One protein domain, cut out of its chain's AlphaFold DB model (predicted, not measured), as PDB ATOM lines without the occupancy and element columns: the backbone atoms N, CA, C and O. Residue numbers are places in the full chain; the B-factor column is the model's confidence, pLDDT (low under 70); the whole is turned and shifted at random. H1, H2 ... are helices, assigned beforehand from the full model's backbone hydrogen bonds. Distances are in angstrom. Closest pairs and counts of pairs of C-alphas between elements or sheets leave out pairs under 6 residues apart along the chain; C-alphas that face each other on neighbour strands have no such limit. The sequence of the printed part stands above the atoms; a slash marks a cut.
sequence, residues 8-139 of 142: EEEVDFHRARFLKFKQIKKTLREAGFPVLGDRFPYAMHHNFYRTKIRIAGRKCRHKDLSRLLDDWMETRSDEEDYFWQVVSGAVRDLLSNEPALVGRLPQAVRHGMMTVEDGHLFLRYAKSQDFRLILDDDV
ATOM      1  N   GLU A   8     216.748 160.861 146.458       57.78
ATOM      2  CA  GLU A   8     216.698 159.489 145.931       57.78
ATOM      3  C   GLU A   8     215.616 158.638 146.625       57.78
ATOM      4  O   GLU A   8     214.848 157.941 145.957       57.78
ATOM      5  N   GLU A   9     215.479 158.762 147.949       58.41
ATOM      6  CA  GLU A   9     214.425 158.094 148.728       58.41
ATOM      7  C   GLU A   9     213.025 158.618 148.368       58.41
ATOM      8  O   GLU A   9     212.068 157.842 148.297       58.41
ATOM      9  N   GLU A  10     212.893 159.917 148.080       57.53
ATOM     10  CA  GLU A  10     211.635 160.532 147.637       57.53
ATOM     11  C   GLU A  10     211.200 159.991 146.261       57.53
ATOM     12  O   GLU A  10     210.044 159.590 146.068       57.53
ATOM     13  N   VAL A  11     212.137 159.885 145.311       60.88
ATOM     14  CA  VAL A  11     211.888 159.312 143.976       60.88
ATOM     15  C   VAL A  11     211.448 157.846 144.067       60.88
ATOM     16  O   VAL A  11     210.472 157.450 143.410       60.88
ATOM     17  N   ASP A  12     212.109 157.041 144.897       64.31
ATOM     18  CA  ASP A  12     211.766 155.628 145.075       64.31
ATOM     19  C   ASP A  12     210.418 155.431 145.778       64.31
ATOM     20  O   ASP A  12     209.623 154.570 145.376       64.31
ATOM     21  N   PHE A  13     210.090 156.281 146.748       58.47
ATOM     22  CA  PHE A  13     208.793 156.283 147.415       58.47
ATOM     23  C   PHE A  13     207.637 156.593 146.451       58.47
ATOM     24  O   PHE A  13     206.636 155.860 146.390       58.47
ATOM     25  N   HIS A  14     207.784 157.631 145.619       73.44
ATOM     26  CA  HIS A  14     206.797 157.961 144.591       73.44
ATOM     27  C   HIS A  14     206.633 156.832 143.568       73.44
ATOM     28  O   HIS A  14     205.507 156.510 143.159       73.44
ATOM     29  N   ARG A  15     207.733 156.171 143.198       79.25
ATOM     30  CA  ARG A  15     207.725 155.025 142.285       79.25
ATOM     31  C   ARG A  15     207.021 153.809 142.888       79.25
ATOM     32  O   ARG A  15     206.188 153.196 142.214       79.25
ATOM     33  N   ALA A  16     207.298 153.473 144.146       83.69
ATOM     34  CA  ALA A  16     206.660 152.358 144.843       83.69
ATOM     35  C   ALA A  16     205.141 152.557 144.941       83.69
ATOM     36  O   ALA A  16     204.359 151.663 144.591       83.69
ATOM     37  N   ARG A  17     204.705 153.766 145.315       86.44
ATOM     38  CA  ARG A  17     203.286 154.138 145.370       86.44
ATOM     39  C   ARG A  17     202.614 154.049 143.997       86.44
ATOM     40  O   ARG A  17     201.518 153.497 143.875       86.44
ATOM     41  N   PHE A  18     203.277 154.532 142.946       87.12
ATOM     42  CA  PHE A  18     202.781 154.420 141.572       87.12
ATOM     43  C   PHE A  18     202.580 152.956 141.146       87.12
ATOM     44  O   PHE A  18     201.529 152.600 140.600       87.12
ATOM     45  N   LEU A  19     203.551 152.083 141.435       89.88
ATOM     46  CA  LEU A  19     203.447 150.650 141.146       89.88
ATOM     47  C   LEU A  19     202.297 149.993 141.920       89.88
ATOM     48  O   LEU A  19     201.537 149.216 141.332       89.88
ATOM     49  N   LYS A  20     202.099 150.362 143.193       92.62
ATOM     50  CA  LYS A  20     200.944 149.914 143.984       92.62
ATOM     51  C   LYS A  20     199.617 150.325 143.342       92.62
ATOM     52  O   LYS A  20     198.744 149.474 143.164       92.62
ATOM     53  N   PHE A  21     199.458 151.579 142.910       92.19
ATOM     54  CA  PHE A  21     198.229 152.008 142.226       92.19
ATOM     55  C   PHE A  21     197.992 151.249 140.921       92.19
ATOM     56  O   PHE A  21     196.860 150.850 140.639       92.19
ATOM     57  N   LYS A  22     199.051 150.998 140.140       91.94
ATOM     58  CA  LYS A  22     198.965 150.198 138.912       91.94
ATOM     59  C   LYS A  22     198.477 148.776 139.203       91.94
ATOM     60  O   LYS A  22     197.631 148.268 138.463       91.94
ATOM     61  N   GLN A  23     198.958 148.162 140.284       94.56
ATOM     62  CA  GLN A  23     198.512 146.839 140.708       94.56
ATOM     63  C   GLN A  23     197.044 146.853 141.159       94.56
ATOM     64  O   GLN A  23     196.269 146.039 140.667       94.56
ATOM     65  N   ILE A  24     196.623 147.804 142.002       96.12
ATOM     66  CA  ILE A  24     195.214 147.919 142.425       96.12
ATOM     67  C   ILE A  24     194.289 148.134 141.228       96.12
ATOM     68  O   ILE A  24     193.263 147.464 141.108       96.12
ATOM     69  N   LYS A  25     194.668 149.015 140.297       94.56
ATOM     70  CA  LYS A  25     193.925 149.245 139.054       94.56
ATOM     71  C   LYS A  25     193.785 147.958 138.237       94.56
ATOM     72  O   LYS A  25     192.713 147.681 137.704       94.56
ATOM     73  N   LYS A  26     194.850 147.153 138.135       94.75
ATOM     74  CA  LYS A  26     194.799 145.845 137.469       94.75
ATOM     75  C   LYS A  26     193.816 144.906 138.177       94.75
ATOM     76  O   LYS A  26     192.914 144.413 137.508       94.75
ATOM     77  N   THR A  27     193.927 144.748 139.494       96.12
ATOM     78  CA  THR A  27     193.057 143.865 140.287       96.12
ATOM     79  C   THR A  27     191.579 144.268 140.192       96.12
ATOM     80  O   THR A  27     190.709 143.420 140.019       96.12
ATOM     81  N   LEU A  28     191.268 145.568 140.261       96.81
ATOM     82  CA  LEU A  28     189.895 146.067 140.116       96.81
ATOM     83  C   LEU A  28     189.326 145.773 138.722       96.81
ATOM     84  O   LEU A  28     188.185 145.335 138.596       96.81
ATOM     85  N   ARG A  29     190.127 145.960 137.670       95.44
ATOM     86  CA  ARG A  29     189.720 145.640 136.296       95.44
ATOM     87  C   ARG A  29     189.461 144.146 136.100       95.44
ATOM     88  O   ARG A  29     188.486 143.794 135.449       95.44
ATOM     89  N   GLU A  30     190.296 143.281 136.669       96.25
ATOM     90  CA  GLU A  30     190.096 141.823 136.639       96.25
ATOM     91  C   GLU A  30     188.803 141.407 137.358       96.25
ATOM     92  O   GLU A  30     188.133 140.471 136.933       96.25
ATOM     93  N   ALA A  31     188.393 142.157 138.383       96.31
ATOM     94  CA  ALA A  31     187.103 142.000 139.056       96.31
ATOM     95  C   ALA A  31     185.908 142.641 138.313       96.31
ATOM     96  O   ALA A  31     184.774 142.600 138.798       96.31
ATOM     97  N   GLY A  32     186.141 143.228 137.136       95.75
ATOM     98  CA  GLY A  32     185.105 143.810 136.284       95.75
ATOM     99  C   GLY A  32     184.771 145.275 136.566       95.75
ATOM    100  O   GLY A  32     183.754 145.746 136.070       95.75
ATOM    101  N   PHE A  33     185.586 146.004 137.337       95.88
ATOM    102  CA  PHE A  33     185.383 147.443 137.535       95.88
ATOM    103  C   PHE A  33     185.828 148.256 136.304       95.88
ATOM    104  O   PHE A  33     186.894 147.979 135.738       95.88
ATOM    105  N   PRO A  34     185.096 149.323 135.927       92.25
ATOM    106  CA  PRO A  34     185.368 150.149 134.745       92.25
ATOM    107  C   PRO A  34     186.495 151.177 134.977       92.25
ATOM    108  O   PRO A  34     186.345 152.372 134.731       92.25
ATOM    109  N   VAL A  35     187.662 150.738 135.452       89.00
ATOM    110  CA  VAL A  35     188.823 151.610 135.744       89.00
ATOM    111  C   VAL A  35     189.641 151.973 134.490       89.00
ATOM    112  O   VAL A  35     190.870 151.853 134.462       89.00
ATOM    113  N   LEU A  36     188.958 152.390 133.421       72.75
ATOM    114  CA  LEU A  36     189.570 152.738 132.136       72.75
ATOM    115  C   LEU A  36     190.239 154.128 132.179       72.75
ATOM    116  O   LEU A  36     189.688 155.087 132.720       72.75
ATOM    117  N   GLY A  37     191.430 154.240 131.580       74.88
ATOM    118  CA  GLY A  37     192.186 155.499 131.469       74.88
ATOM    119  C   GLY A  37     192.884 155.953 132.758       74.88
ATOM    120  O   GLY A  37     192.901 155.242 133.760       74.88
ATOM    121  N   ASP A  38     193.489 157.139 132.743       80.06
ATOM    122  CA  ASP A  38     194.416 157.614 133.794       80.06
ATOM    123  C   ASP A  38     193.730 158.364 134.945       80.06
ATOM    124  O   ASP A  38     194.363 159.024 135.762       80.06
ATOM    125  N   ARG A  39     192.401 158.241 135.038       83.06
ATOM    126  CA  ARG A  39     191.593 158.907 136.070       83.06
ATOM    127  C   ARG A  39     191.736 158.265 137.450       83.06
ATOM    128  O   ARG A  39     191.532 158.940 138.460       83.06
ATOM    129  N   PHE A  40     192.037 156.968 137.498       88.38
ATOM    130  CA  PHE A  40     192.205 156.241 138.751       88.38
ATOM    131  C   PHE A  40     193.605 156.471 139.352       88.38
ATOM    132  O   PHE A  40     194.587 156.348 138.620       88.38
ATOM    133  N   PRO A  41     193.721 156.683 140.675       91.62
ATOM    134  CA  PRO A  41     192.624 156.878 141.630       91.62
ATOM    135  C   PRO A  41     192.237 158.355 141.806       91.62
ATOM    136  O   PRO A  41     191.133 158.648 142.259       91.62
ATOM    137  N   TYR A  42     193.123 159.288 141.448       89.06
ATOM    138  CA  TYR A  42     193.058 160.675 141.907       89.06
ATOM    139  C   TYR A  42     191.794 161.412 141.469       89.06
ATOM    140  O   TYR A  42     191.098 161.973 142.314       89.06
ATOM    141  N   ALA A  43     191.443 161.390 140.182       89.88
ATOM    142  CA  ALA A  43     190.261 162.110 139.710       89.88
ATOM    143  C   ALA A  43     188.972 161.544 140.331       89.88
ATOM    144  O   ALA A  43     188.069 162.295 140.692       89.88
ATOM    145  N   MET A  44     188.908 160.221 140.501       93.62
ATOM    146  CA  MET A  44     187.748 159.524 141.065       93.62
ATOM    147  C   MET A  44     187.601 159.773 142.570       93.62
ATOM    148  O   MET A  44     186.517 160.086 143.052       93.62
ATOM    149  N   HIS A  45     188.713 159.737 143.308       94.62
ATOM    150  CA  HIS A  45     188.765 160.130 144.715       94.62
ATOM    151  C   HIS A  45     188.190 161.538 144.924       94.62
ATOM    152  O   HIS A  45     187.336 161.749 145.790       94.62
ATOM    153  N   HIS A  46     188.604 162.494 144.087       93.38
ATOM    154  CA  HIS A  46     188.107 163.864 144.167       93.38
ATOM    155  C   HIS A  46     186.611 163.960 143.846       93.38
ATOM    156  O   HIS A  46     185.905 164.709 144.525       93.38
ATOM    157  N   ASN A  47     186.103 163.208 142.861       93.06
ATOM    158  CA  ASN A  47     184.666 163.164 142.566       93.06
ATOM    159  C   ASN A  47     183.865 162.760 143.808       93.06
ATOM    160  O   ASN A  47     182.939 163.477 144.199       93.06
ATOM    161  N   PHE A  48     184.266 161.672 144.470       94.75
ATOM    162  CA  PHE A  48     183.575 161.177 145.652       94.75
ATOM    163  C   PHE A  48     183.568 162.216 146.779       94.75
ATOM    164  O   PHE A  48     182.500 162.692 147.177       94.75
ATOM    165  N   TYR A  49     184.732 162.652 147.265       94.75
ATOM    166  CA  TYR A  49     184.789 163.519 148.448       94.75
ATOM    167  C   TYR A  49     184.222 164.914 148.211       94.75
ATOM    168  O   TYR A  49     183.530 165.451 149.080       94.75
ATOM    169  N   ARG A  50     184.396 165.488 147.014       93.62
ATOM    170  CA  ARG A  50     183.815 166.803 146.703       93.62
ATOM    171  C   ARG A  50     182.294 166.791 146.694       93.62
ATOM    172  O   ARG A  50     181.680 167.834 146.915       93.62
ATOM    173  N   THR A  51     181.651 165.646 146.458       92.19
ATOM    174  CA  THR A  51     180.189 165.551 146.598       92.19
ATOM    175  C   THR A  51     179.751 165.493 148.059       92.19
ATOM    176  O   THR A  51     178.671 166.000 148.365       92.19
ATOM    177  N   LYS A  52     180.594 164.972 148.962       92.31
ATOM    178  CA  LYS A  52     180.278 164.718 150.378       92.31
ATOM    179  C   LYS A  52     180.713 165.821 151.343       92.31
ATOM    180  O   LYS A  52     180.119 165.942 152.412       92.31
ATOM    181  N   ILE A  53     181.721 166.610 150.980       92.12
ATOM    182  CA  ILE A  53     182.267 167.682 151.816       92.12
ATOM    183  C   ILE A  53     181.674 169.025 151.378       92.12
ATOM    184  O   ILE A  53     181.594 169.346 150.182       92.12
ATOM    185  N   ARG A  54     181.229 169.809 152.360       89.62
ATOM    186  CA  ARG A  54     180.772 171.189 152.191       89.62
ATOM    187  C   ARG A  54     181.597 172.081 153.101       89.62
ATOM    188  O   ARG A  54     181.726 171.781 154.278       89.62
ATOM    189  N   ILE A  55     182.124 173.159 152.540       83.88
ATOM    190  CA  ILE A  55     182.959 174.145 153.235       83.88
ATOM    191  C   ILE A  55     182.145 175.426 153.240       83.88
ATOM    192  O   ILE A  55     181.864 175.928 152.160       83.88
ATOM    193  N   ALA A  56     181.692 175.916 154.396       81.75
ATOM    194  CA  ALA A  56     180.795 177.082 154.470       81.75
ATOM    195  C   ALA A  56     179.604 177.006 153.479       81.75
ATOM    196  O   ALA A  56     179.306 177.944 152.746       81.75
ATOM    197  N   GLY A  57     178.970 175.832 153.371       83.62
ATOM    198  CA  GLY A  57     177.828 175.593 152.475       83.62
ATOM    199  C   GLY A  57     178.164 175.374 150.989       83.62
ATOM    200  O   GLY A  57     177.343 174.801 150.272       83.62
ATOM    201  N   ARG A  58     179.368 175.720 150.511       85.19
ATOM    202  CA  ARG A  58     179.779 175.485 149.112       85.19
ATOM    203  C   ARG A  58     180.391 174.100 148.896       85.19
ATOM    204  O   ARG A  58     180.924 173.469 149.812       85.19
ATOM    205  N   LYS A  59     180.337 173.627 147.646       87.81
ATOM    206  CA  LYS A  59     181.030 172.407 147.206       87.81
ATOM    207  C   LYS A  59     182.540 172.578 147.407       87.81
ATOM    208  O   LYS A  59     183.108 173.568 146.957       87.81
ATOM    209  N   CYS A  60     183.174 171.588 148.031       90.25
ATOM    210  CA  CYS A  60     184.626 171.542 148.195       90.25
ATOM    211  C   CYS A  60     185.333 171.614 146.821       90.25
ATOM    212  O   CYS A  60     184.929 170.921 145.872       90.25
ATOM    213  N   ARG A  61     186.344 172.483 146.665       90.38
ATOM    214  CA  ARG A  61     187.173 172.572 145.444       90.38
ATOM    215  C   ARG A  61     188.253 171.483 145.460       90.38
ATOM    216  O   ARG A  61     188.449 170.825 146.473       90.38
ATOM    217  N   HIS A  62     188.965 171.289 144.345       89.94
ATOM    218  CA  HIS A  62     190.119 170.374 144.337       89.94
ATOM    219  C   HIS A  62     191.183 170.815 145.344       89.94
ATOM    220  O   HIS A  62     191.541 170.021 146.198       89.94
ATOM    221  N   LYS A  63     191.586 172.096 145.314       88.44
ATOM    222  CA  LYS A  63     192.603 172.620 146.236       88.44
ATOM    223  C   LYS A  63     192.223 172.472 147.711       88.44
ATOM    224  O   LYS A  63     193.071 172.131 148.521       88.44
ATOM    225  N   ASP A  64     190.944 172.676 148.041       90.06
ATOM    226  CA  ASP A  64     190.479 172.547 149.423       90.06
ATOM    227  C   ASP A  64     190.528 171.075 149.873       90.06
ATOM    228  O   ASP A  64     190.864 170.788 151.014       90.06
ATOM    229  N   LEU A  65     190.210 170.136 148.970       91.94
ATOM    230  CA  LEU A  65     190.298 168.707 149.258       91.94
ATOM    231  C   LEU A  65     191.749 168.246 149.424       91.94
ATOM    232  O   LEU A  65     192.012 167.476 150.338       91.94
ATOM    233  N   SER A  66     192.662 168.709 148.563       90.81
ATOM    234  CA  SER A  66     194.093 168.411 148.681       90.81
ATOM    235  C   SER A  66     194.639 168.897 150.019       90.81
ATOM    236  O   SER A  66     195.172 168.089 150.761       90.81
ATOM    237  N   ARG A  67     194.366 170.157 150.387       90.56
ATOM    238  CA  ARG A  67     194.767 170.710 151.687       90.56
ATOM    239  C   ARG A  67     194.217 169.900 152.858       90.56
ATOM    240  O   ARG A  67     194.970 169.502 153.726       90.56
ATOM    241  N   LEU A  68     192.917 169.597 152.856       92.94
ATOM    242  CA  LEU A  68     192.313 168.773 153.909       92.94
ATOM    243  C   LEU A  68     192.970 167.393 154.020       92.94
ATOM    244  O   LEU A  68     193.030 166.837 155.112       92.94
ATOM    245  N   LEU A  69     193.377 166.809 152.891       93.38
ATOM    246  CA  LEU A  69     194.037 165.511 152.860       93.38
ATOM    247  C   LEU A  69     195.463 165.605 153.410       93.38
ATOM    248  O   LEU A  69     195.845 164.727 154.174       93.38
ATOM    249  N   ASP A  70     196.198 166.662 153.068       92.44
ATOM    250  CA  ASP A  70     197.536 166.933 153.597       92.44
ATOM    251  C   ASP A  70     197.467 167.167 155.119       92.44
ATOM    252  O   ASP A  70     198.107 166.435 155.872       92.44
ATOM    253  N   ASP A  71     196.573 168.051 155.579       92.94
ATOM    254  CA  ASP A  71     196.334 168.328 157.005       92.94
ATOM    255  C   ASP A  71     195.903 167.053 157.762       92.94
ATOM    256  O   ASP A  71     196.278 166.815 158.912       92.94
ATOM    257  N   TRP A  72     195.101 166.188 157.128       94.94
ATOM    258  CA  TRP A  72     194.725 164.905 157.718       94.94
ATOM    259  C   TRP A  72     195.930 163.980 157.867       94.94
ATOM    260  O   TRP A  72     196.043 163.320 158.901       94.94
ATOM    261  N   MET A  73     196.826 163.930 156.877       93.94
ATOM    262  CA  MET A  73     198.010 163.067 156.912       93.94
ATOM    263  C   MET A  73     198.998 163.459 158.005       93.94
ATOM    264  O   MET A  73     199.623 162.568 158.571       93.94
ATOM    265  N   GLU A  74     199.058 164.732 158.398       93.81
ATOM    266  CA  GLU A  74     199.823 165.162 159.578       93.81
ATOM    267  C   GLU A  74     199.338 164.498 160.881       93.81
ATOM    268  O   GLU A  74     200.095 164.361 161.841       93.81
ATOM    269  N   THR A  75     198.081 164.038 160.928       92.19
ATOM    270  CA  THR A  75     197.516 163.329 162.092       92.19
ATOM    271  C   THR A  75     197.723 161.812 162.055       92.19
ATOM    272  O   THR A  75     197.282 161.108 162.970       92.19
ATOM    273  N   ARG A  76     198.327 161.275 160.989       92.75
ATOM    274  CA  ARG A  76     198.479 159.831 160.772       92.75
ATOM    275  C   ARG A  76     199.902 159.385 161.077       92.75
ATOM    276  O   ARG A  76     200.862 160.103 160.842       92.75
ATOM    277  N   SER A  77     200.020 158.168 161.596       87.69
ATOM    278  CA  SER A  77     201.309 157.511 161.835       87.69
ATOM    279  C   SER A  77     201.703 156.542 160.721       87.69
ATOM    280  O   SER A  77     202.852 156.117 160.679       87.69
ATOM    281  N   ASP A  78     200.755 156.146 159.866       90.62
ATOM    282  CA  ASP A  78     200.972 155.207 158.766       90.62
ATOM    283  C   ASP A  78     200.792 155.926 157.424       90.62
ATOM    284  O   ASP A  78     199.715 156.434 157.102       90.62
ATOM    285  N   GLU A  79     201.851 155.964 156.623       85.56
ATOM    286  CA  GLU A  79     201.840 156.581 155.297       85.56
ATOM    287  C   GLU A  79     200.951 155.822 154.297       85.56
ATOM    288  O   GLU A  79     200.465 156.408 153.322       85.56
ATOM    289  N   GLU A  80     200.679 154.532 154.539       92.00
ATOM    290  CA  GLU A  80     199.744 153.746 153.732       92.00
ATOM    291  C   GLU A  80     198.298 154.229 153.879       92.00
ATOM    292  O   GLU A  80     197.482 153.982 152.983       92.00
ATOM    293  N   ASP A  81     197.972 154.973 154.941       94.50
ATOM    294  CA  ASP A  81     196.641 155.557 155.102       94.50
ATOM    295  C   ASP A  81     196.319 156.507 153.950       94.50
ATOM    296  O   ASP A  81     195.204 156.474 153.431       94.50
ATOM    297  N   TYR A  82     197.294 157.281 153.462       93.38
ATOM    298  CA  TYR A  82     197.099 158.128 152.283       93.38
ATOM    299  C   TYR A  82     196.698 157.287 151.068       93.38
ATOM    300  O   TYR A  82     195.731 157.585 150.359       93.38
ATOM    301  N   PHE A  83     197.448 156.210 150.824       95.19
ATOM    302  CA  PHE A  83     197.221 155.323 149.693       95.19
ATOM    303  C   PHE A  83     195.814 154.718 149.745       95.19
ATOM    304  O   PHE A  83     195.048 154.837 148.779       95.19
ATOM    305  N   TRP A  84     195.435 154.129 150.881       97.12
ATOM    306  CA  TRP A  84     194.128 153.497 151.049       97.12
ATOM    307  C   TRP A  84     192.980 154.496 151.108       97.12
ATOM    308  O   TRP A  84     191.888 154.190 150.628       97.12
ATOM    309  N   GLN A  85     193.213 155.713 151.592       96.81
ATOM    310  CA  GLN A  85     192.245 156.806 151.559       96.81
ATOM    311  C   GLN A  85     191.919 157.227 150.122       96.81
ATOM    312  O   GLN A  85     190.750 157.415 149.745       96.81
ATOM    313  N   VAL A  86     192.954 157.331 149.291       95.88
ATOM    314  CA  VAL A  86     192.821 157.650 147.873       95.88
ATOM    315  C   VAL A  86     192.101 156.523 147.122       95.88
ATOM    316  O   VAL A  86     191.115 156.789 146.425       95.88
ATOM    317  N   VAL A  87     192.499 155.263 147.335       97.19
ATOM    318  CA  VAL A  87     191.817 154.083 146.764       97.19
ATOM    319  C   VAL A  87     190.357 154.008 147.211       97.19
ATOM    320  O   VAL A  87     189.479 153.820 146.369       97.19
ATOM    321  N   SER A  88     190.073 154.209 148.500       97.81
ATOM    322  CA  SER A  88     188.714 154.151 149.049       97.81
ATOM    323  C   SER A  88     187.795 155.160 148.372       97.81
ATOM    324  O   SER A  88     186.706 154.796 147.930       97.81
ATOM    325  N   GLY A  89     188.245 156.408 148.207       96.94
ATOM    326  CA  GLY A  89     187.478 157.425 147.482       96.94
ATOM    327  C   GLY A  89     187.170 157.017 146.041       96.94
ATOM    328  O   GLY A  89     186.033 157.140 145.593       96.94
ATOM    329  N   ALA A  90     188.164 156.483 145.327       96.81
ATOM    330  CA  ALA A  90     187.998 156.049 143.944       96.81
ATOM    331  C   ALA A  90     187.048 154.846 143.803       96.81
ATOM    332  O   ALA A  90     186.192 154.831 142.921       96.81
ATOM    333  N   VAL A  91     187.154 153.852 144.690       97.38
ATOM    334  CA  VAL A  91     186.251 152.690 144.708       97.38
ATOM    335  C   VAL A  91     184.827 153.110 145.066       97.38
ATOM    336  O   VAL A  91     183.875 152.631 144.455       97.38
ATOM    337  N   ARG A  92     184.653 154.035 146.014       96.31
ATOM    338  CA  ARG A  92     183.333 154.567 146.371       96.31
ATOM    339  C   ARG A  92     182.698 155.353 145.216       96.31
ATOM    340  O   ARG A  92     181.494 155.220 145.011       96.31
ATOM    341  N   ASP A  93     183.485 156.104 144.439       95.62
ATOM    342  CA  ASP A  93     183.031 156.745 143.191       95.62
ATOM    343  C   ASP A  93     182.544 155.693 142.181       95.62
ATOM    344  O   ASP A  93     181.414 155.775 141.701       95.62
ATOM    345  N   LEU A  94     183.338 154.643 141.933       95.06
ATOM    346  CA  LEU A  94     182.962 153.532 141.046       95.06
ATOM    347  C   LEU A  94     181.655 152.866 141.484       95.06
ATOM    348  O   LEU A  94     180.735 152.734 140.686       95.06
ATOM    349  N   LEU A  95     181.548 152.493 142.760       95.38
ATOM    350  CA  LEU A  95     180.368 151.821 143.306       95.38
ATOM    351  C   LEU A  95     179.121 152.709 143.305       95.38
ATOM    352  O   LEU A  95     178.011 152.193 143.231       95.38
ATOM    353  N   SER A  96     179.283 154.033 143.383       94.00
ATOM    354  CA  SER A  96     178.153 154.958 143.257       94.00
ATOM    355  C   SER A  96     177.579 155.000 141.838       94.00
ATOM    356  O   SER A  96     176.378 155.206 141.681       94.00
ATOM    357  N   ASN A  97     178.421 154.754 140.828       92.31
ATOM    358  CA  ASN A  97     178.021 154.692 139.424       92.31
ATOM    359  C   ASN A  97     177.567 153.278 139.016       92.31
ATOM    360  O   ASN A  97     176.662 153.140 138.198       92.31
ATOM    361  N   GLU A  98     178.147 152.232 139.614       94.50
ATOM    362  CA  GLU A  98     177.828 150.827 139.331       94.50
ATOM    363  C   GLU A  98     177.649 149.992 140.621       94.50
ATOM    364  O   GLU A  98     178.512 149.182 140.981       94.50
ATOM    365  N   PRO A  99     176.507 150.126 141.331       95.31
ATOM    366  CA  PRO A  99     176.276 149.442 142.610       95.31
ATOM    367  C   PRO A  99     176.336 147.910 142.537       95.31
ATOM    368  O   PRO A  99     176.689 147.252 143.516       95.31
ATOM    369  N   ALA A 100     176.038 147.329 141.369       95.56
ATOM    370  CA  ALA A 100     176.081 145.885 141.134       95.56
ATOM    371  C   ALA A 100     177.482 145.268 141.342       95.56
ATOM    372  O   ALA A 100     177.601 144.060 141.554       95.56
ATOM    373  N   LEU A 101     178.543 146.081 141.324       94.31
ATOM    374  CA  LEU A 101     179.920 145.630 141.534       94.31
ATOM    375  C   LEU A 101     180.295 145.441 143.014       94.31
ATOM    376  O   LEU A 101     181.372 144.920 143.300       94.31
ATOM    377  N   VAL A 102     179.431 145.805 143.971       94.38
ATOM    378  CA  VAL A 102     179.744 145.743 145.415       94.38
ATOM    379  C   VAL A 102     180.192 144.351 145.885       94.38
ATOM    380  O   VAL A 102     181.109 144.232 146.703       94.38
ATOM    381  N   GLY A 103     179.589 143.293 145.331       94.94
ATOM    382  CA  GLY A 103     179.928 141.897 145.628       94.94
ATOM    383  C   GLY A 103     181.193 141.394 144.927       94.94
ATOM    384  O   GLY A 103     181.669 140.310 145.245       94.94
ATOM    385  N   ARG A 104     181.751 142.169 143.990       96.38
ATOM    386  CA  ARG A 104     182.944 141.813 143.208       96.38
ATOM    387  C   ARG A 104     184.223 142.460 143.733       96.38
ATOM    388  O   ARG A 104     185.288 142.208 143.185       96.38
ATOM    389  N   LEU A 105     184.147 143.297 144.770       97.00
ATOM    390  CA  LEU A 105     185.323 143.974 145.314       97.00
ATOM    391  C   LEU A 105     186.355 142.943 145.819       97.00
ATOM    392  O   LEU A 105     186.032 142.195 146.751       97.00
ATOM    393  N   PRO A 106     187.585 142.912 145.266       97.56
ATOM    394  CA  PRO A 106     188.618 141.971 145.686       97.56
ATOM    395  C   PRO A 106     188.906 142.070 147.185       97.56
ATOM    396  O   PRO A 106     189.007 143.172 147.727       97.56
ATOM    397  N   GLN A 107     189.097 140.928 147.851       96.81
ATOM    398  CA  GLN A 107     189.270 140.880 149.308       96.81
ATOM    399  C   GLN A 107     190.454 141.727 149.796       96.81
ATOM    400  O   GLN A 107     190.312 142.458 150.772       96.81
ATOM    401  N   ALA A 108     191.587 141.702 149.089       96.00
ATOM    402  CA  ALA A 108     192.749 142.524 149.430       96.00
ATOM    403  C   ALA A 108     192.445 144.033 149.363       96.00
ATOM    404  O   ALA A 108     192.867 144.784 150.236       96.00
ATOM    405  N   VAL A 109     191.664 144.470 148.364       97.12
ATOM    406  CA  VAL A 109     191.236 145.873 148.246       97.12
ATOM    407  C   VAL A 109     190.285 146.225 149.385       97.12
ATOM    408  O   VAL A 109     190.457 147.260 150.014       97.12
ATOM    409  N   ARG A 110     189.323 145.345 149.694       97.44
ATOM    410  CA  ARG A 110     188.400 145.527 150.823       97.44
ATOM    411  C   ARG A 110     189.152 145.666 152.147       97.44
ATOM    412  O   ARG A 110     188.875 146.590 152.895       97.44
ATOM    413  N   HIS A 111     190.097 144.773 152.435       97.38
ATOM    414  CA  HIS A 111     190.883 144.833 153.670       97.38
ATOM    415  C   HIS A 111     191.696 146.126 153.770       97.38
ATOM    416  O   HIS A 111     191.686 146.758 154.819       97.38
ATOM    417  N   GLY A 112     192.340 146.544 152.679       96.69
ATOM    418  CA  GLY A 112     193.069 147.806 152.649       96.69
ATOM    419  C   GLY A 112     192.167 149.023 152.845       96.69
ATOM    420  O   GLY A 112     192.459 149.886 153.657       96.69
ATOM    421  N   MET A 113     191.010 149.073 152.182       97.69
ATOM    422  CA  MET A 113     190.037 150.147 152.409       97.69
ATOM    423  C   MET A 113     189.577 150.217 153.875       97.69
ATOM    424  O   MET A 113     189.390 151.311 154.405       97.69
ATOM    425  N   MET A 114     189.449 149.080 154.561       97.62
ATOM    426  CA  MET A 114     189.037 149.046 155.965       97.62
ATOM    427  C   MET A 114     190.064 149.645 156.935       97.62
ATOM    428  O   MET A 114     189.647 150.073 158.011       97.62
ATOM    429  N   THR A 115     191.352 149.757 156.578       96.69
ATOM    430  CA  THR A 115     192.344 150.448 157.434       96.69
ATOM    431  C   THR A 115     192.015 151.931 157.598       96.69
ATOM    432  O   THR A 115     192.310 152.527 158.629       96.69
ATOM    433  N   VAL A 116     191.305 152.498 156.619       96.81
ATOM    434  CA  VAL A 116     190.795 153.873 156.631       96.81
ATOM    435  C   VAL A 116     189.271 153.944 156.784       96.81
ATOM    436  O   VAL A 116     188.639 154.940 156.419       96.81
ATOM    437  N   GLU A 117     188.659 152.877 157.308       96.81
ATOM    438  CA  GLU A 117     187.206 152.715 157.456       96.81
ATOM    439  C   GLU A 117     186.434 153.000 156.153       96.81
ATOM    440  O   GLU A 117     185.454 153.750 156.116       96.81
ATOM    441  N   ASP A 118     186.922 152.456 155.039       95.38
ATOM    442  CA  ASP A 118     186.442 152.720 153.682       95.38
ATOM    443  C   ASP A 118     186.375 154.215 153.324       95.38
ATOM    444  O   ASP A 118     185.485 154.662 152.586       95.38
ATOM    445  N   GLY A 119     187.295 155.002 153.878       94.94
ATOM    446  CA  GLY A 119     187.400 156.437 153.667       94.94
ATOM    447  C   GLY A 119     186.606 157.304 154.649       94.94
ATOM    448  O   GLY A 119     186.596 158.534 154.520       94.94
ATOM    449  N   HIS A 120     185.925 156.700 155.630       95.25
ATOM    450  CA  HIS A 120     185.144 157.449 156.616       95.25
ATOM    451  C   HIS A 120     186.010 158.143 157.665       95.25
ATOM    452  O   HIS A 120     185.565 159.169 158.180       95.25
ATOM    453  N   LEU A 121     187.227 157.655 157.944       95.50
ATOM    454  CA  LEU A 121     188.158 158.338 158.851       95.50
ATOM    455  C   LEU A 121     188.425 159.768 158.383       95.50
ATOM    456  O   LEU A 121     188.116 160.728 159.092       95.50
ATOM    457  N   PHE A 122     188.895 159.909 157.145       96.06
ATOM    458  CA  PHE A 122     189.102 161.209 156.528       96.06
ATOM    459  C   PHE A 122     187.805 162.012 156.411       96.06
ATOM    460  O   PHE A 122     187.798 163.207 156.673       96.06
ATOM    461  N   LEU A 123     186.678 161.387 156.046       94.81
ATOM    462  CA  LEU A 123     185.419 162.125 155.908       94.81
ATOM    463  C   LEU A 123     184.950 162.731 157.239       94.81
ATOM    464  O   LEU A 123     184.403 163.834 157.239       94.81
ATOM    465  N   ARG A 124     185.135 162.021 158.357       94.94
ATOM    466  CA  ARG A 124     184.840 162.548 159.696       94.94
ATOM    467  C   ARG A 124     185.789 163.681 160.053       94.94
ATOM    468  O   ARG A 124     185.302 164.737 160.440       94.94
ATOM    469  N   TYR A 125     187.091 163.485 159.845       94.44
ATOM    470  CA  TYR A 125     188.098 164.525 160.050       94.44
ATOM    471  C   TYR A 125     187.782 165.791 159.244       94.44
ATOM    472  O   TYR A 125     187.718 166.885 159.791       94.44
ATOM    473  N   ALA A 126     187.509 165.650 157.946       92.81
ATOM    474  CA  ALA A 126     187.219 166.776 157.072       92.81
ATOM    475  C   ALA A 126     185.986 167.546 157.550       92.81
ATOM    476  O   ALA A 126     185.968 168.766 157.482       92.81
ATOM    477  N   LYS A 127     184.963 166.849 158.058       90.62
ATOM    478  CA  LYS A 127     183.737 167.460 158.591       90.62
ATOM    479  C   LYS A 127     183.895 168.074 159.982       90.62
ATOM    480  O   LYS A 127     183.022 168.849 160.363       90.62
ATOM    481  N   SER A 128     184.940 167.724 160.732       90.06
ATOM    482  CA  SER A 128     185.215 168.319 162.043       90.06
ATOM    483  C   SER A 128     186.040 169.602 161.965       90.06
ATOM    484  O   SER A 128     186.147 170.291 162.974       90.06
ATOM    485  N   GLN A 129     186.626 169.927 160.807       87.69
ATOM    486  CA  GLN A 129     187.430 171.140 160.649       87.69
ATOM    487  C   GLN A 129     186.565 172.406 160.696       87.69
ATOM    488  O   GLN A 129     185.490 172.465 160.091       87.69
ATOM    489  N   ASP A 130     187.063 173.454 161.364       79.06
ATOM    490  CA  ASP A 130     186.468 174.788 161.264       79.06
ATOM    491  C   ASP A 130     186.855 175.414 159.923       79.06
ATOM    492  O   ASP A 130     187.932 175.977 159.730       79.06
ATOM    493  N   PHE A 131     185.938 175.306 158.969       71.81
ATOM    494  CA  PHE A 131     186.139 175.747 157.596       71.81
ATOM    495  C   PHE A 131     186.404 177.246 157.429       71.81
ATOM    496  O   PHE A 131     186.822 177.639 156.341       71.81
ATOM    497  N   ARG A 132     186.190 178.079 158.458       66.06
ATOM    498  CA  ARG A 132     186.598 179.494 158.426       66.06
ATOM    499  C   ARG A 132     188.116 179.626 158.264       66.06
ATOM    500  O   ARG A 132     188.562 180.393 157.424       66.06
ATOM    501  N   LEU A 133     188.883 178.749 158.914       60.19
ATOM    502  CA  LEU A 133     190.351 178.705 158.837       60.19
ATOM    503  C   LEU A 133     190.878 178.220 157.473       60.19
ATOM    504  O   LEU A 133     192.016 178.485 157.098       60.19
ATOM    505  N   ILE A 134     190.044 177.523 156.694       62.41
ATOM    506  CA  ILE A 134     190.387 177.052 155.341       62.41
ATOM    507  C   ILE A 134     190.146 178.157 154.292       62.41
ATOM    508  O   ILE A 134     190.711 178.111 153.199       62.41
ATOM    509  N   LEU A 135     189.316 179.161 154.603       61.94
ATOM    510  CA  LEU A 135     188.961 180.257 153.694       61.94
ATOM    511  C   LEU A 135     189.903 181.471 153.787       61.94
ATOM    512  O   LEU A 135     190.026 182.190 152.796       61.94
ATOM    513  N   ASP A 136     190.583 181.672 154.919       54.69
ATOM    514  CA  ASP A 136     191.381 182.883 155.194       54.69
ATOM    515  C   ASP A 136     192.664 183.021 154.345       54.69
ATOM    516  O   ASP A 136     193.174 184.131 154.160       54.69
ATOM    517  N   ASP A 137     193.133 181.940 153.712       52.59
ATOM    518  CA  ASP A 137     194.275 181.996 152.781       52.59
ATOM    519  C   ASP A 137     193.937 182.637 151.420       52.59
ATOM    520  O   ASP A 137     194.846 183.026 150.685       52.59
ATOM    521  N   ASP A 138     192.650 182.765 151.064       48.69
ATOM    522  CA  ASP A 138     192.221 183.462 149.837       48.69
ATOM    523  C   ASP A 138     191.989 184.978 150.082       48.69
ATOM    524  O   ASP A 138     191.944 185.735 149.114       48.69
ATOM    525  N   VAL A 139     191.866 185.449 151.336       47.50
ATOM    526  CA  VAL A 139     191.557 186.865 151.663       47.50
ATOM    527  C   VAL A 139     192.814 187.694 151.942       47.50
ATOM    528  O   VAL A 139     192.847 188.884 151.654       47.50
TER     529      VAL A 139
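Overview. This is residues 8 to 139 of the 142 residues of an uncharacterized protein of Rhizobium sp. MHM7A (UniProt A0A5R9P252). A cluster of crossed helices is built round H4 in its middle: H2, H6 and H7 pack on H4 and cross it at wide angles, and H3 packs across H2 and H7. The long helix H1 starts as a free arm, residues 8 to 16 sticking out, and passes close by H4 and H6, while H8 and H5 lie toward opposite ends of the longest axis. The printed part has 132 residues with eight named helices, H1 to H8 in order along the chain, no named strand, and the class is all helix. It is compact, with a radius of gyration of the C-alphas of 15.2 A, and spans 47 by 41 by 25 A.

Arrangement. H1, residues 8 to 30, touches no helix. It is close to but not clearly touching H4, residues 80 to 97, the closest C-alphas being those of Arg 17 and Phe 83, 7.5 A apart, at a shallow tilt of 29 degrees, the same way. H4 is the hub, touching three helices. Residues 86 to 94 of H4 touch H2, residues 42 to 52, with the closest C-alphas, His 45 and Gly 89, 4.1 A apart; at 72 degrees they are only just about perpendicular. Residues 81 to 88 of H4 touch H6, residues 107 to 115, at a steep tilt of 64 degrees, closest at the C-alphas of Ser 88 and Met 113, 5.4 A. H7, residues 117 to 128, touches H4 about perpendicular, at 81 degrees, closest at the C-alphas of Gln 85 and Gly 119, 5.3 A. H3, residues 62 to 73, touches H7, closest at the C-alphas of Leu 68 and Ala 126, 6.3 A, and H2, closest at those of His 46 and His 62, 6.8 A. H5, residues 99 to 104, is close to but not clearly touching H4, and H8, residues 132 to 138, is so with H3. Every O i to N i+4 pair is within hydrogen-bond range in H1, H2, H3, H4 and H6; in H7 6 of 8 are, in H5 0 of 2 with 2 of 3 O i to N i+3 pairs, and in H8 1 of 3 with 2 of 4.

Along the chain. H1 begins at C-alpha 8, (216.698, 159.489, 145.931), and is 33.3 A long; H4 is 26.0 A long. H3 measures 16.5 A, H7 16.4 A and H2 15.9 A. H8 ends at C-alpha 138, (192.221, 183.462, 149.837).

Size, cuts and confidence. The C-alphas farthest apart, Glu 30 and Val 139, are 47.5 A apart. The printed part has no cut. The link from H1 to H2, 11 residues, is long. The pLDDT is under 70 in residues 8 to 13 and 132 to 139.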